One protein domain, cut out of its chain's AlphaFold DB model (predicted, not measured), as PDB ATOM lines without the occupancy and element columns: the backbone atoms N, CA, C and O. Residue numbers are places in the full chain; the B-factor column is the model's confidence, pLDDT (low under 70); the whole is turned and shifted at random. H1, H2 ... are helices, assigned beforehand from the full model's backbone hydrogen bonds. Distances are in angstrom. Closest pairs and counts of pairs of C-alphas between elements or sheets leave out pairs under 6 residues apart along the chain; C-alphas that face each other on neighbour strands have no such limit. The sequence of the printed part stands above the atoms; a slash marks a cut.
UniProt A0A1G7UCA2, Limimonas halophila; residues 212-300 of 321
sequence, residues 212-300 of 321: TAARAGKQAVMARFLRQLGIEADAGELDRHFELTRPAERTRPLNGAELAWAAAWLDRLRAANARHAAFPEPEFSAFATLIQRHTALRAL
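This is residues 212 to 300 of the 321 residues of a protein of Limimonas halophila (UniProt A0A1G7UCA2). Two long helices, H3 and H4, lie side by side as a helical hairpin, and H1 slants away from it, its last residue near the last residue of H3, as in a V. The short H2 stands in the mouth of this V: it crosses H1 and has its last residue, Leu 244, near both helices of the hairpin. The printed part has 89 residues with four named helices, in the order H1, H2, H3, H4, and no named strand; the class is all helix. The whole is compact, with a radius of gyration of the C-alphas of 12.9 A, and the C-alphas span 35 by 29 by 20 A.

H1, residues 213 to 228, touches H2, residues 235 to 244, with residues 219 to 223 alone. Their closest C-alphas are those of Gln 219 and Leu 238, 6.2 A apart, and their lines are about perpendicular, at 82 degrees. H1 is close to but not clearly touching H3, residues 256 to 276; their closest C-alphas, those of Gln 228 and His 276, are 7.7 A apart. These two run the same way at a steep tilt of 46 degrees. H2 is close to but not clearly touching H3, the C-alphas of Leu 244 and Ala 262 being the closest at 7.7 A, and the two are about perpendicular, at 83 degrees. H2 is also close to but not clearly touching H4, residues 283 to 299, with the C-alphas of Leu 244 and Ile 291 the closest at 6.7 A. H3 and H4 touch and form a hairpin: they run opposite ways at a shallow tilt of 1 degrees, with the C-alphas of Leu 266 and Ala 288 the closest at 6.1 A. H1 and H4 are apart. In H2, H3 and H4 every O i to N i+4 pair is within hydrogen-bond range; in H1 10 of 12 are.

H1 begins at C-alpha 213, at (20.346, -22.943, -2.658), and is 24.5 A long from first to last C-alpha. H2 has 10 residues, Ala 235 to Leu 244. H3, the longest helix, runs 30.1 A from C-alpha 256, at (38.790, -0.042, -0.998). H4 runs 24.7 A and ends at C-alpha 299, at (40.192, -4.529, -7.779).

The two C-alphas farthest apart are those of Thr 251 and Arg 275, at 35.5 A. The printed part has no cut. The link from H2 to H3, 11 residues, is long; those from H1 to H2 and from H3 to H4, 6 residues each, are short. The mean pLDDT of the printed part is 90.4, and residues 212 to 213, 248 and 299 to 300 are under 70.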
ATOM      1  N   THR A 212      21.767 -20.324  -5.724       62.47
ATOM      2  CA  THR A 212      21.349 -19.703  -4.460       62.47
ATOM      3  C   THR A 212      21.211 -20.753  -3.365       62.47
ATOM      4  O   THR A 212      21.828 -20.611  -2.310       62.47
ATOM      5  N   ALA A 213      20.508 -21.860  -3.631       63.06
ATOM      6  CA  ALA A 213      20.346 -22.943  -2.658       63.06
ATOM      7  C   ALA A 213      21.679 -23.655  -2.347       63.06
ATOM      8  O   ALA A 213      21.978 -23.975  -1.195       63.06
ATOM      9  N   ALA A 214      22.551 -23.805  -3.350       75.88
ATOM     10  CA  ALA A 214      23.891 -24.367  -3.173       75.88
ATOM     11  C   ALA A 214      24.831 -23.487  -2.321       75.88
ATOM     12  O   ALA A 214      25.822 -23.990  -1.781       75.88
ATOM     13  N   ARG A 215      24.568 -22.174  -2.210       87.06
ATOM     14  CA  ARG A 215      25.413 -21.237  -1.448       87.06
ATOM     15  C   ARG A 215      25.324 -21.514   0.050       87.06
ATOM     16  O   ARG A 215      26.367 -21.706   0.672       87.06
ATOM     17  N   ALA A 216      24.110 -21.625   0.592       88.56
ATOM     18  CA  ALA A 216      23.881 -21.832   2.023       88.56
ATOM     19  C   ALA A 216      24.549 -23.118   2.542       88.56
ATOM     20  O   ALA A 216      25.299 -23.079   3.516       88.56
ATOM     21  N   GLY A 217      24.373 -24.245   1.840       91.12
ATOM     22  CA  GLY A 217      25.015 -25.513   2.214       91.12
ATOM     23  C   GLY A 217      26.547 -25.431   2.190       91.12
ATOM     24  O   GLY A 217      27.218 -25.888   3.114       91.12
ATOM     25  N   LYS A 218      27.126 -24.764   1.183       91.94
ATOM     26  CA  LYS A 218      28.581 -24.548   1.107       91.94
ATOM     27  C   LYS A 218      29.086 -23.628   2.215       91.94
ATOM     28  O   LYS A 218      30.156 -23.888   2.755       91.94
ATOM     29  N   GLN A 219      28.339 -22.585   2.571       93.75
ATOM     30  CA  GLN A 219      28.673 -21.707   3.695       93.75
ATOM     31  C   GLN A 219      28.609 -22.451   5.031       93.75
ATOM     32  O   GLN A 219      29.494 -22.259   5.859       93.75
ATOM     33  N   ALA A 220      27.646 -23.355   5.224       94.06
ATOM     34  CA  ALA A 220      27.586 -24.203   6.415       94.06
ATOM     35  C   ALA A 220      28.814 -25.130   6.529       94.06
ATOM     36  O   ALA A 220      29.392 -25.272   7.610       94.06
ATOM     37  N   VAL A 221      29.275 -25.696   5.406       95.38
ATOM     38  CA  VAL A 221      30.530 -26.467   5.352       95.38
ATOM     39  C   VAL A 221      31.745 -25.579   5.654       95.38
ATOM     40  O   VAL A 221      32.602 -25.968   6.444       95.38
ATOM     41  N   MET A 222      31.816 -24.367   5.095       95.81
ATOM     42  CA  MET A 222      32.886 -23.407   5.409       95.81
ATOM     43  C   MET A 222      32.899 -23.039   6.891       95.81
ATOM     44  O   MET A 222      33.954 -23.073   7.516       95.81
ATOM     45  N   ALA A 223      31.734 -22.765   7.481       96.44
ATOM     46  CA  ALA A 223      31.601 -22.463   8.901       96.44
ATOM     47  C   ALA A 223      32.150 -23.601   9.775       96.44
ATOM     48  O   ALA A 223      32.834 -23.343  10.762       96.44
ATOM     49  N   ARG A 224      31.935 -24.868   9.382       95.75
ATOM     50  CA  ARG A 224      32.522 -26.034  10.066       95.75
ATOM     51  C   ARG A 224      34.052 -25.972  10.100       95.75
ATOM     52  O   ARG A 224      34.633 -26.256  11.141       95.75
ATOM     53  N   PHE A 225      34.693 -25.577   9.001       97.25
ATOM     54  CA  PHE A 225      36.147 -25.403   8.951       97.25
ATOM     55  C   PHE A 225      36.628 -24.161   9.710       97.25
ATOM     56  O   PHE A 225      37.658 -24.220  10.375       97.25
ATOM     57  N   LEU A 226      35.889 -23.051   9.665       97.44
ATOM     58  CA  LEU A 226      36.233 -21.840  10.418       97.44
ATOM     59  C   LEU A 226      36.179 -22.068  11.935       97.44
ATOM     60  O   LEU A 226      37.054 -21.589  12.654       97.44
ATOM     61  N   ARG A 227      35.248 -22.893  12.425       97.50
ATOM     62  CA  ARG A 227      35.212 -23.290  13.841       97.50
ATOM     63  C   ARG A 227      36.452 -24.058  14.291       97.50
ATOM     64  O   ARG A 227      36.867 -23.908  15.434       97.50
ATOM     65  N   GLN A 228      37.099 -24.815  13.401       96.44
ATOM     66  CA  GLN A 228      38.379 -25.470  13.716       96.44
ATOM     67  C   GLN A 228      39.505 -24.450  13.949       96.44
ATOM     68  O   GLN A 228      40.448 -24.731  14.679       96.44
ATOM     69  N   LEU A 229      39.382 -23.244  13.386       96.75
ATOM     70  CA  LEU A 229      40.264 -22.105  13.650       96.75
ATOM     71  C   LEU A 229      39.845 -21.300  14.891       96.75
ATOM     72  O   LEU A 229      40.399 -20.230  15.123       96.75
ATOM     73  N   GLY A 230      38.842 -21.742  15.655       97.06
ATOM     74  CA  GLY A 230      38.280 -20.952  16.753       97.06
ATOM     75  C   GLY A 230      37.538 -19.696  16.278       97.06
ATOM     76  O   GLY A 230      37.436 -18.721  17.020       97.06
ATOM     77  N   ILE A 231      37.057 -19.684  15.028       97.50
ATOM     78  CA  ILE A 231      36.330 -18.556  14.441       97.50
ATOM     79  C   ILE A 231      34.861 -18.933  14.265       97.50
ATOM     80  O   ILE A 231      34.506 -19.722  13.389       97.50
ATOM     81  N   GLU A 232      34.005 -18.296  15.060       97.25
ATOM     82  CA  GLU A 232      32.565 -18.231  14.813       97.25
ATOM     83  C   GLU A 232      32.290 -17.040  13.893       97.25
ATOM     84  O   GLU A 232      32.348 -15.887  14.321       97.25
ATOM     85  N   ALA A 233      32.088 -17.325  12.606       96.44
ATOM     86  CA  ALA A 233      31.842 -16.308  11.593       96.44
ATOM     87  C   ALA A 233      30.352 -15.967  11.511       96.44
ATOM     88  O   ALA A 233      29.515 -16.869  11.405       96.44
ATOM     89  N   ASP A 234      30.022 -14.676  11.504       96.12
ATOM     90  CA  ASP A 234      28.648 -14.240  11.255       96.12
ATOM     91  C   ASP A 234      28.236 -14.445   9.781       96.12
ATOM     92  O   ASP A 234      29.046 -14.788   8.911       96.12
ATOM     93  N   ALA A 235      26.949 -14.242   9.478       93.75
ATOM     94  CA  ALA A 235      26.424 -14.429   8.126       93.75
ATOM     95  C   ALA A 235      27.130 -13.542   7.081       93.75
ATOM     96  O   ALA A 235      27.387 -14.002   5.970       93.75
ATOM     97  N   GLY A 236      27.486 -12.301   7.426       94.19
ATOM     98  CA  GLY A 236      28.173 -11.372   6.525       94.19
ATOM     99  C   GLY A 236      29.659 -11.694   6.336       94.19
ATOM    100  O   GLY A 236      30.224 -11.440   5.268       94.19
ATOM    101  N   GLU A 237      30.319 -12.261   7.342       96.06
ATOM    102  CA  GLU A 237      31.673 -12.807   7.229       96.06
ATOM    103  C   GLU A 237      31.696 -14.060   6.347       96.06
ATOM    104  O   GLU A 237      32.517 -14.139   5.430       96.06
ATOM    105  N   LEU A 238      30.764 -14.998   6.550       95.06
ATOM    106  CA  LEU A 238      30.621 -16.194   5.709       95.06
ATOM    107  C   LEU A 238      30.308 -15.843   4.256       95.06
ATOM    108  O   LEU A 238      30.815 -16.488   3.334       95.06
ATOM    109  N   ASP A 239      29.489 -14.818   4.041       91.94
ATOM    110  CA  ASP A 239      29.141 -14.349   2.708       91.94
ATOM    111  C   ASP A 239      30.355 -13.828   1.945       91.94
ATOM    112  O   ASP A 239      30.702 -14.335   0.874       91.94
ATOM    113  N   ARG A 240      31.101 -12.915   2.563       92.19
ATOM    114  CA  ARG A 240      32.321 -12.378   1.962       92.19
ATOM    115  C   ARG A 240      33.415 -13.441   1.833       92.19
ATOM    116  O   ARG A 240      34.116 -13.471   0.821       92.19
ATOM    117  N   HIS A 241      33.538 -14.359   2.795       94.38
ATOM    118  CA  HIS A 241      34.465 -15.490   2.709       94.38
ATOM    119  C   HIS A 241      34.171 -16.386   1.496       94.38
ATOM    120  O   HIS A 241      35.086 -16.730   0.740       94.38
ATOM    121  N   PHE A 242      32.896 -16.707   1.255       91.56
ATOM    122  CA  PHE A 242      32.462 -17.483   0.095       91.56
ATOM    123  C   PHE A 242      32.828 -16.794  -1.234       91.56
ATOM    124  O   PHE A 242      33.287 -17.451  -2.179       91.56
ATOM    125  N   GLU A 243      32.691 -15.471  -1.311       88.69
ATOM    126  CA  GLU A 243      32.983 -14.688  -2.516       88.69
ATOM    127  C   GLU A 243      34.480 -14.546  -2.825       88.69
ATOM    128  O   GLU A 243      34.867 -14.383  -3.995       88.69
ATOM    129  N   LEU A 244      35.353 -14.634  -1.814       89.12
ATOM    130  CA  LEU A 244      36.804 -14.499  -1.988       89.12
ATOM    131  C   LEU A 244      37.379 -15.519  -2.979       89.12
ATOM    132  O   LEU A 244      38.228 -15.166  -3.800       89.12
ATOM    133  N   THR A 245      36.871 -16.752  -2.987       83.62
ATOM    134  CA  THR A 245      37.346 -17.817  -3.892       83.62
ATOM    135  C   THR A 245      36.516 -17.990  -5.159       83.62
ATOM    136  O   THR A 245      36.828 -18.846  -5.997       83.62
ATOM    137  N   ARG A 246      35.502 -17.138  -5.340       84.69
ATOM    138  CA  ARG A 246      34.547 -17.154  -6.456       84.69
ATOM    139  C   ARG A 246      34.499 -15.821  -7.205       84.69
ATOM    140  O   ARG A 246      33.437 -15.283  -7.493       84.69
ATOM    141  N   PRO A 247      35.648 -15.270  -7.618       72.50
ATOM    142  CA  PRO A 247      35.676 -13.924  -8.170       72.50
ATOM    143  C   PRO A 247      35.044 -13.803  -9.569       72.50
ATOM    144  O   PRO A 247      34.927 -12.696 -10.079       72.50
ATOM    145  N   ALA A 248      34.696 -14.916 -10.226       69.44
ATOM    146  CA  ALA A 248      33.915 -14.918 -11.468       69.44
ATOM    147  C   ALA A 248      32.403 -14.747 -11.225       69.44
ATOM    148  O   ALA A 248      31.656 -14.567 -12.175       69.44
ATOM    149  N   GLU A 249      31.957 -14.829  -9.970       73.31
ATOM    150  CA  GLU A 249      30.547 -14.693  -9.584       73.31
ATOM    151  C   GLU A 249      30.195 -13.267  -9.154       73.31
ATOM    152  O   GLU A 249      29.029 -12.960  -8.935       73.31
ATOM    153  N   ARG A 250      31.198 -12.385  -9.059       73.50
ATOM    154  CA  ARG A 250      31.018 -10.984  -8.680       73.50
ATOM    155  C   ARG A 250      30.542 -10.168  -9.877       73.50
ATOM    156  O   ARG A 250      31.084 -10.303 -10.974       73.50
ATOM    157  N   THR A 251      29.583  -9.279  -9.641       75.50
ATOM    158  CA  THR A 251      29.040  -8.355 -10.652       75.50
ATOM    159  C   THR A 251      29.894  -7.101 -10.833       75.50
ATOM    160  O   THR A 251      29.884  -6.507 -11.908       75.50
ATOM    161  N   ARG A 252      30.674  -6.715  -9.811       83.00
ATOM    162  CA  ARG A 252      31.588  -5.565  -9.845       83.00
ATOM    163  C   ARG A 252      32.933  -5.855  -9.160       83.00
ATOM    164  O   ARG A 252      33.020  -6.783  -8.351       83.00
ATOM    165  N   PRO A 253      33.985  -5.067  -9.456       81.44
ATOM    166  CA  PRO A 253      35.217  -5.054  -8.670       81.44
ATOM    167  C   PRO A 253      34.964  -4.715  -7.193       81.44
ATOM    168  O   PRO A 253      33.974  -4.053  -6.858       81.44
ATOM    169  N   LEU A 254      35.882  -5.149  -6.323       83.81
ATOM    170  CA  LEU A 254      35.859  -4.763  -4.912       83.81
ATOM    171  C   LEU A 254      36.311  -3.309  -4.747       83.81
ATOM    172  O   LEU A 254      37.266  -2.883  -5.396       83.81
ATOM    173  N   ASN A 255      35.653  -2.573  -3.858       86.50
ATOM    174  CA  ASN A 255      36.065  -1.236  -3.445       86.50
ATOM    175  C   ASN A 255      37.168  -1.294  -2.365       86.50
ATOM    176  O   ASN A 255      37.537  -2.364  -1.876       86.50
ATOM    177  N   GLY A 256      37.702  -0.130  -1.980       87.69
ATOM    178  CA  GLY A 256      38.790  -0.042  -0.998       87.69
ATOM    179  C   GLY A 256      38.449  -0.640   0.373       87.69
ATOM    180  O   GLY A 256      39.286  -1.320   0.962       87.69
ATOM    181  N   ALA A 257      37.216  -0.460   0.854       90.00
ATOM    182  CA  ALA A 257      36.773  -1.018   2.132       90.00
ATOM    183  C   ALA A 257      36.654  -2.550   2.077       90.00
ATOM    184  O   ALA A 257      37.071  -3.243   3.002       90.00
ATOM    185  N   GLU A 258      36.148  -3.096   0.971       90.12
ATOM    186  CA  GLU A 258      36.053  -4.543   0.742       90.12
ATOM    187  C   GLU A 258      37.438  -5.193   0.619       90.12
ATOM    188  O   GLU A 258      37.651  -6.298   1.120       90.12
ATOM    189  N   LEU A 259      38.400  -4.503   0.000       90.38
ATOM    190  CA  LEU A 259      39.797  -4.938  -0.050       90.38
ATOM    191  C   LEU A 259      40.467  -4.922   1.324       90.38
ATOM    192  O   LEU A 259      41.154  -5.884   1.672       90.38
ATOM    193  N   ALA A 260      40.270  -3.853   2.096       91.69
ATOM    194  CA  ALA A 260      40.796  -3.747   3.454       91.69
ATOM    195  C   ALA A 260      40.212  -4.845   4.351       91.69
ATOM    196  O   ALA A 260      40.955  -5.518   5.066       91.69
ATOM    197  N   TRP A 261      38.903  -5.096   4.241       94.62
ATOM    198  CA  TRP A 261      38.256  -6.203   4.937       94.62
ATOM    199  C   TRP A 261      38.843  -7.553   4.519       94.62
ATOM    200  O   TRP A 261      39.181  -8.357   5.383       94.62
ATOM    201  N   ALA A 262      39.017  -7.799   3.217       94.25
ATOM    202  CA  ALA A 262      39.590  -9.049   2.728       94.25
ATOM    203  C   ALA A 262      41.002  -9.281   3.283       94.25
ATOM    204  O   ALA A 262      41.305 -10.389   3.711       94.25
ATOM    205  N   ALA A 263      41.854  -8.253   3.315       94.50
ATOM    206  CA  ALA A 263      43.189  -8.356   3.897       94.50
ATOM    207  C   ALA A 263      43.132  -8.694   5.397       94.50
ATOM    208  O   ALA A 263      43.707  -9.699   5.812       94.50
ATOM    209  N   ALA A 264      42.359  -7.934   6.181       97.00
ATOM    210  CA  ALA A 264      42.200  -8.169   7.617       97.00
ATOM    211  C   ALA A 264      41.619  -9.561   7.925       97.00
ATOM    212  O   ALA A 264      42.048 -10.232   8.862       97.00
ATOM    213  N   TRP A 265      40.671 -10.025   7.107       97.56
ATOM    214  CA  TRP A 265      40.090 -11.359   7.219       97.56
ATOM    215  C   TRP A 265      41.123 -12.462   6.958       97.56
ATOM    216  O   TRP A 265      41.217 -13.419   7.725       97.56
ATOM    217  N   LEU A 266      41.936 -12.330   5.905       97.25
ATOM    218  CA  LEU A 266      42.996 -13.296   5.601       97.25
ATOM    219  C   LEU A 266      44.071 -13.334   6.701       97.25
ATOM    220  O   LEU A 266      44.540 -14.420   7.042       97.25
ATOM    221  N   ASP A 267      44.420 -12.189   7.287       97.69
ATOM    222  CA  ASP A 267      45.363 -12.117   8.408       97.69
ATOM    223  C   ASP A 267      44.780 -12.744   9.681       97.69
ATOM    224  O   ASP A 267      45.467 -13.523  10.346       97.69
ATOM    225  N   ARG A 268      43.491 -12.506   9.976       97.94
ATOM    226  CA  ARG A 268      42.769 -13.177  11.073       97.94
ATOM    227  C   ARG A 268      42.822 -14.694  10.916       97.94
ATOM    228  O   ARG A 268      43.117 -15.388  11.885       97.94
ATOM    229  N   LEU A 269      42.583 -15.207   9.708       98.00
ATOM    230  CA  LEU A 269      42.632 -16.644   9.435       98.00
ATOM    231  C   LEU A 269      44.036 -17.231   9.623       98.00
ATOM    232  O   LEU A 269      44.164 -18.292  10.227       98.00
ATOM    233  N   ARG A 270      45.092 -16.549   9.162       98.12
ATOM    234  CA  ARG A 270      46.482 -16.996   9.381       98.12
ATOM    235  C   ARG A 270      46.862 -16.978  10.855       98.12
ATOM    236  O   ARG A 270      47.437 -17.945  11.342       98.12
ATOM    237  N   ALA A 271      46.527 -15.904  11.569       98.12
ATOM    238  CA  ALA A 271      46.808 -15.784  12.995       98.12
ATOM    239  C   ALA A 271      46.078 -16.869  13.799       98.12
ATOM    240  O   ALA A 271      46.662 -17.472  14.696       98.12
ATOM    241  N   ALA A 272      44.824 -17.153  13.447       98.06
ATOM    242  CA  ALA A 272      44.068 -18.249  14.030       98.06
ATOM    243  C   ALA A 272      44.704 -19.612  13.717       98.06
ATOM    244  O   ALA A 272      44.888 -20.421  14.623       98.06
ATOM    245  N   ASN A 273      45.136 -19.847  12.474       98.19
ATOM    246  CA  ASN A 273      45.792 -21.103  12.111       98.19
ATOM    247  C   ASN A 273      47.127 -21.292  12.839       98.19
ATOM    248  O   ASN A 273      47.408 -22.385  13.315       98.19
ATOM    249  N   ALA A 274      47.913 -20.227  13.004       97.38
ATOM    250  CA  ALA A 274      49.159 -20.261  13.768       97.38
ATOM    251  C   ALA A 274      48.941 -20.589  15.257       97.38
ATOM    252  O   ALA A 274      49.808 -21.191  15.880       97.38
ATOM    253  N   ARG A 275      47.788 -20.208  15.829       97.19
ATOM    254  CA  ARG A 275      47.426 -20.513  17.225       97.19
ATOM    255  C   ARG A 275      46.875 -21.924  17.401       97.19
ATOM    256  O   ARG A 275      47.212 -22.585  18.374       97.19
ATOM    257  N   HIS A 276      46.003 -22.353  16.492       95.62
ATOM    258  CA  HIS A 276      45.236 -23.594  16.638       95.62
ATOM    259  C   HIS A 276      45.836 -24.784  15.882       95.62
ATOM    260  O   HIS A 276      45.429 -25.914  16.134       95.62
ATOM    261  N   ALA A 277      46.772 -24.547  14.958       95.94
ATOM    262  CA  ALA A 277      47.364 -25.558  14.078       95.94
ATOM    263  C   ALA A 277      46.315 -26.426  13.347       95.94
ATOM    264  O   ALA A 277      46.532 -27.611  13.104       95.94
ATOM    265  N   ALA A 278      45.167 -25.832  12.997       95.38
ATOM    266  CA  ALA A 278      44.023 -26.545  12.430       95.38
ATOM    267  C   ALA A 278      44.268 -27.036  10.992       95.38
ATOM    268  O   ALA A 278      43.772 -28.088  10.589       95.38
ATOM    269  N   PHE A 279      45.045 -26.279  10.214       97.56
ATOM    270  CA  PHE A 279      45.384 -26.580   8.827       97.56
ATOM    271  C   PHE A 279      46.902 -26.557   8.604       97.56
ATOM    272  O   PHE A 279      47.616 -25.769   9.230       97.56
ATOM    273  N   PRO A 280      47.415 -27.398   7.689       97.62
ATOM    274  CA  PRO A 280      48.851 -27.565   7.490       97.62
ATOM    275  C   PRO A 280      49.513 -26.309   6.909       97.62
ATOM    276  O   PRO A 280      49.000 -25.692   5.974       97.62
ATOM    277  N   GLU A 281      50.682 -25.968   7.453       97.38
ATOM    278  CA  GLU A 281      51.570 -24.915   6.948       97.38
ATOM    279  C   GLU A 281      52.792 -25.517   6.231       97.38
ATOM    280  O   GLU A 281      53.320 -26.529   6.696       97.38
ATOM    281  N   PRO A 282      53.293 -24.909   5.138       97.44
ATOM    282  CA  PRO A 282      52.956 -23.572   4.639       97.44
ATOM    283  C   PRO A 282      51.721 -23.522   3.720       97.44
ATOM    284  O   PRO A 282      51.418 -22.471   3.151       97.44
ATOM    285  N   GLU A 283      51.032 -24.647   3.496       97.88
ATOM    286  CA  GLU A 283      49.981 -24.760   2.481       97.88
ATOM    287  C   GLU A 283      48.791 -23.822   2.734       97.88
ATOM    288  O   GLU A 283      48.308 -23.175   1.797       97.88
ATOM    289  N   PHE A 284      48.340 -23.702   3.984       97.94
ATOM    290  CA  PHE A 284      47.238 -22.816   4.357       97.94
ATOM    291  C   PHE A 284      47.585 -21.343   4.103       97.94
ATOM    292  O   PHE A 284      46.850 -20.641   3.395       97.94
ATOM    293  N   SER A 285      48.744 -20.883   4.583       97.00
ATOM    294  CA  SER A 285      49.213 -19.516   4.341       97.00
ATOM    295  C   SER A 285      49.508 -19.238   2.864       97.00
ATOM    296  O   SER A 285      49.256 -18.129   2.372       97.00
ATOM    297  N   ALA A 286      49.986 -20.228   2.110       95.94
ATOM    298  CA  ALA A 286      50.173 -20.102   0.667       95.94
ATOM    299  C   ALA A 286      48.828 -19.909  -0.056       95.94
ATOM    300  O   ALA A 286      48.711 -19.035  -0.922       95.94
ATOM    301  N   PHE A 287      47.788 -20.652   0.335       94.81
ATOM    302  CA  PHE A 287      46.453 -20.504  -0.242       94.81
ATOM    303  C   PHE A 287      45.821 -19.145   0.096       94.81
ATOM    304  O   PHE A 287      45.299 -18.470  -0.797       94.81
ATOM    305  N   ALA A 288      45.951 -18.679   1.341       95.12
ATOM    306  CA  ALA A 288      45.519 -17.337   1.737       95.12
ATOM    307  C   ALA A 288      46.227 -16.243   0.908       95.12
ATOM    308  O   ALA A 288      45.584 -15.326   0.395       95.12
ATOM    309  N   THR A 289      47.539 -16.381   0.683       94.25
ATOM    310  CA  THR A 289      48.325 -15.463  -0.168       94.25
ATOM    311  C   THR A 289      47.819 -15.456  -1.608       94.25
ATOM    312  O   THR A 289      47.705 -14.401  -2.240       94.25
ATOM    313  N   LEU A 290      47.482 -16.632  -2.141       92.19
ATOM    314  CA  LEU A 290      46.936 -16.764  -3.485       92.19
ATOM    315  C   LEU A 290      45.612 -16.005  -3.621       92.19
ATOM    316  O   LEU A 290      45.425 -15.284  -4.605       92.19
ATOM    317  N   ILE A 291      44.710 -16.136  -2.646       91.44
ATOM    318  CA  ILE A 291      43.435 -15.406  -2.614       91.44
ATOM    319  C   ILE A 291      43.681 -13.901  -2.556       91.44
ATOM    320  O   ILE A 291      43.074 -13.159  -3.333       91.44
ATOM    321  N   GLN A 292      44.591 -13.452  -1.689       89.81
ATOM    322  CA  GLN A 292      44.953 -12.041  -1.554       89.81
ATOM    323  C   GLN A 292      45.408 -11.458  -2.895       89.81
ATOM    324  O   GLN A 292      44.869 -10.453  -3.357       89.81
ATOM    325  N   ARG A 293      46.335 -12.143  -3.579       87.94
ATOM    326  CA  ARG A 293      46.846 -11.728  -4.891       87.94
ATOM    327  C   ARG A 293      45.740 -11.662  -5.944       87.94
ATOM    328  O   ARG A 293      45.651 -10.682  -6.678       87.94
ATOM    329  N   HIS A 294      44.890 -12.686  -6.026       85.06
ATOM    330  CA  HIS A 294      43.776 -12.703  -6.981       85.06
ATOM    331  C   HIS A 294      42.758 -11.596  -6.711       85.06
ATOM    332  O   HIS A 294      42.195 -11.038  -7.652       85.06
ATOM    333  N   THR A 295      42.522 -11.295  -5.438       84.44
ATOM    334  CA  THR A 295      41.592 -10.257  -5.005       84.44
ATOM    335  C   THR A 295      42.132  -8.871  -5.356       84.44
ATOM    336  O   THR A 295      41.410  -8.083  -5.963       84.44
ATOM    337  N   ALA A 296      43.423  -8.618  -5.115       81.88
ATOM    338  CA  ALA A 296      44.090  -7.373  -5.493       81.88
ATOM    339  C   ALA A 296      44.100  -7.143  -7.015       81.88
ATOM    340  O   ALA A 296      43.717  -6.073  -7.483       81.88
ATOM    341  N   LEU A 297      44.454  -8.164  -7.809       79.62
ATOM    342  CA  LEU A 297      44.497  -8.062  -9.277       79.62
ATOM    343  C   LEU A 297      43.139  -7.730  -9.915       79.62
ATOM    344  O   LEU A 297      43.098  -7.246 -11.041       79.62
ATOM    345  N   ARG A 298      42.030  -8.021  -9.229       72.06
ATOM    346  CA  ARG A 298      40.666  -7.795  -9.733       72.06
ATOM    347  C   ARG A 298      40.012  -6.517  -9.213       72.06
ATOM    348  O   ARG A 298      38.920  -6.199  -9.668       72.06
ATOM    349  N   ALA A 299      40.646  -5.827  -8.268       68.38
ATOM    350  CA  ALA A 299      40.192  -4.529  -7.779       68.38
ATOM    351  C   ALA A 299      40.807  -3.350  -8.546       68.38
ATOM    352  O   ALA A 299      40.296  -2.237  -8.472       68.38
ATOM    353  N   LEU A 300      41.871  -3.589  -9.317       58.94
ATOM    354  CA  LEU A 300      42.362  -2.604 -10.271       58.94
ATOM    355  C   LEU A 300      41.327  -2.443 -11.398       58.94
ATOM    356  O   LEU A 300      40.844  -3.460 -11.917       58.94
TER     357      LEU A 300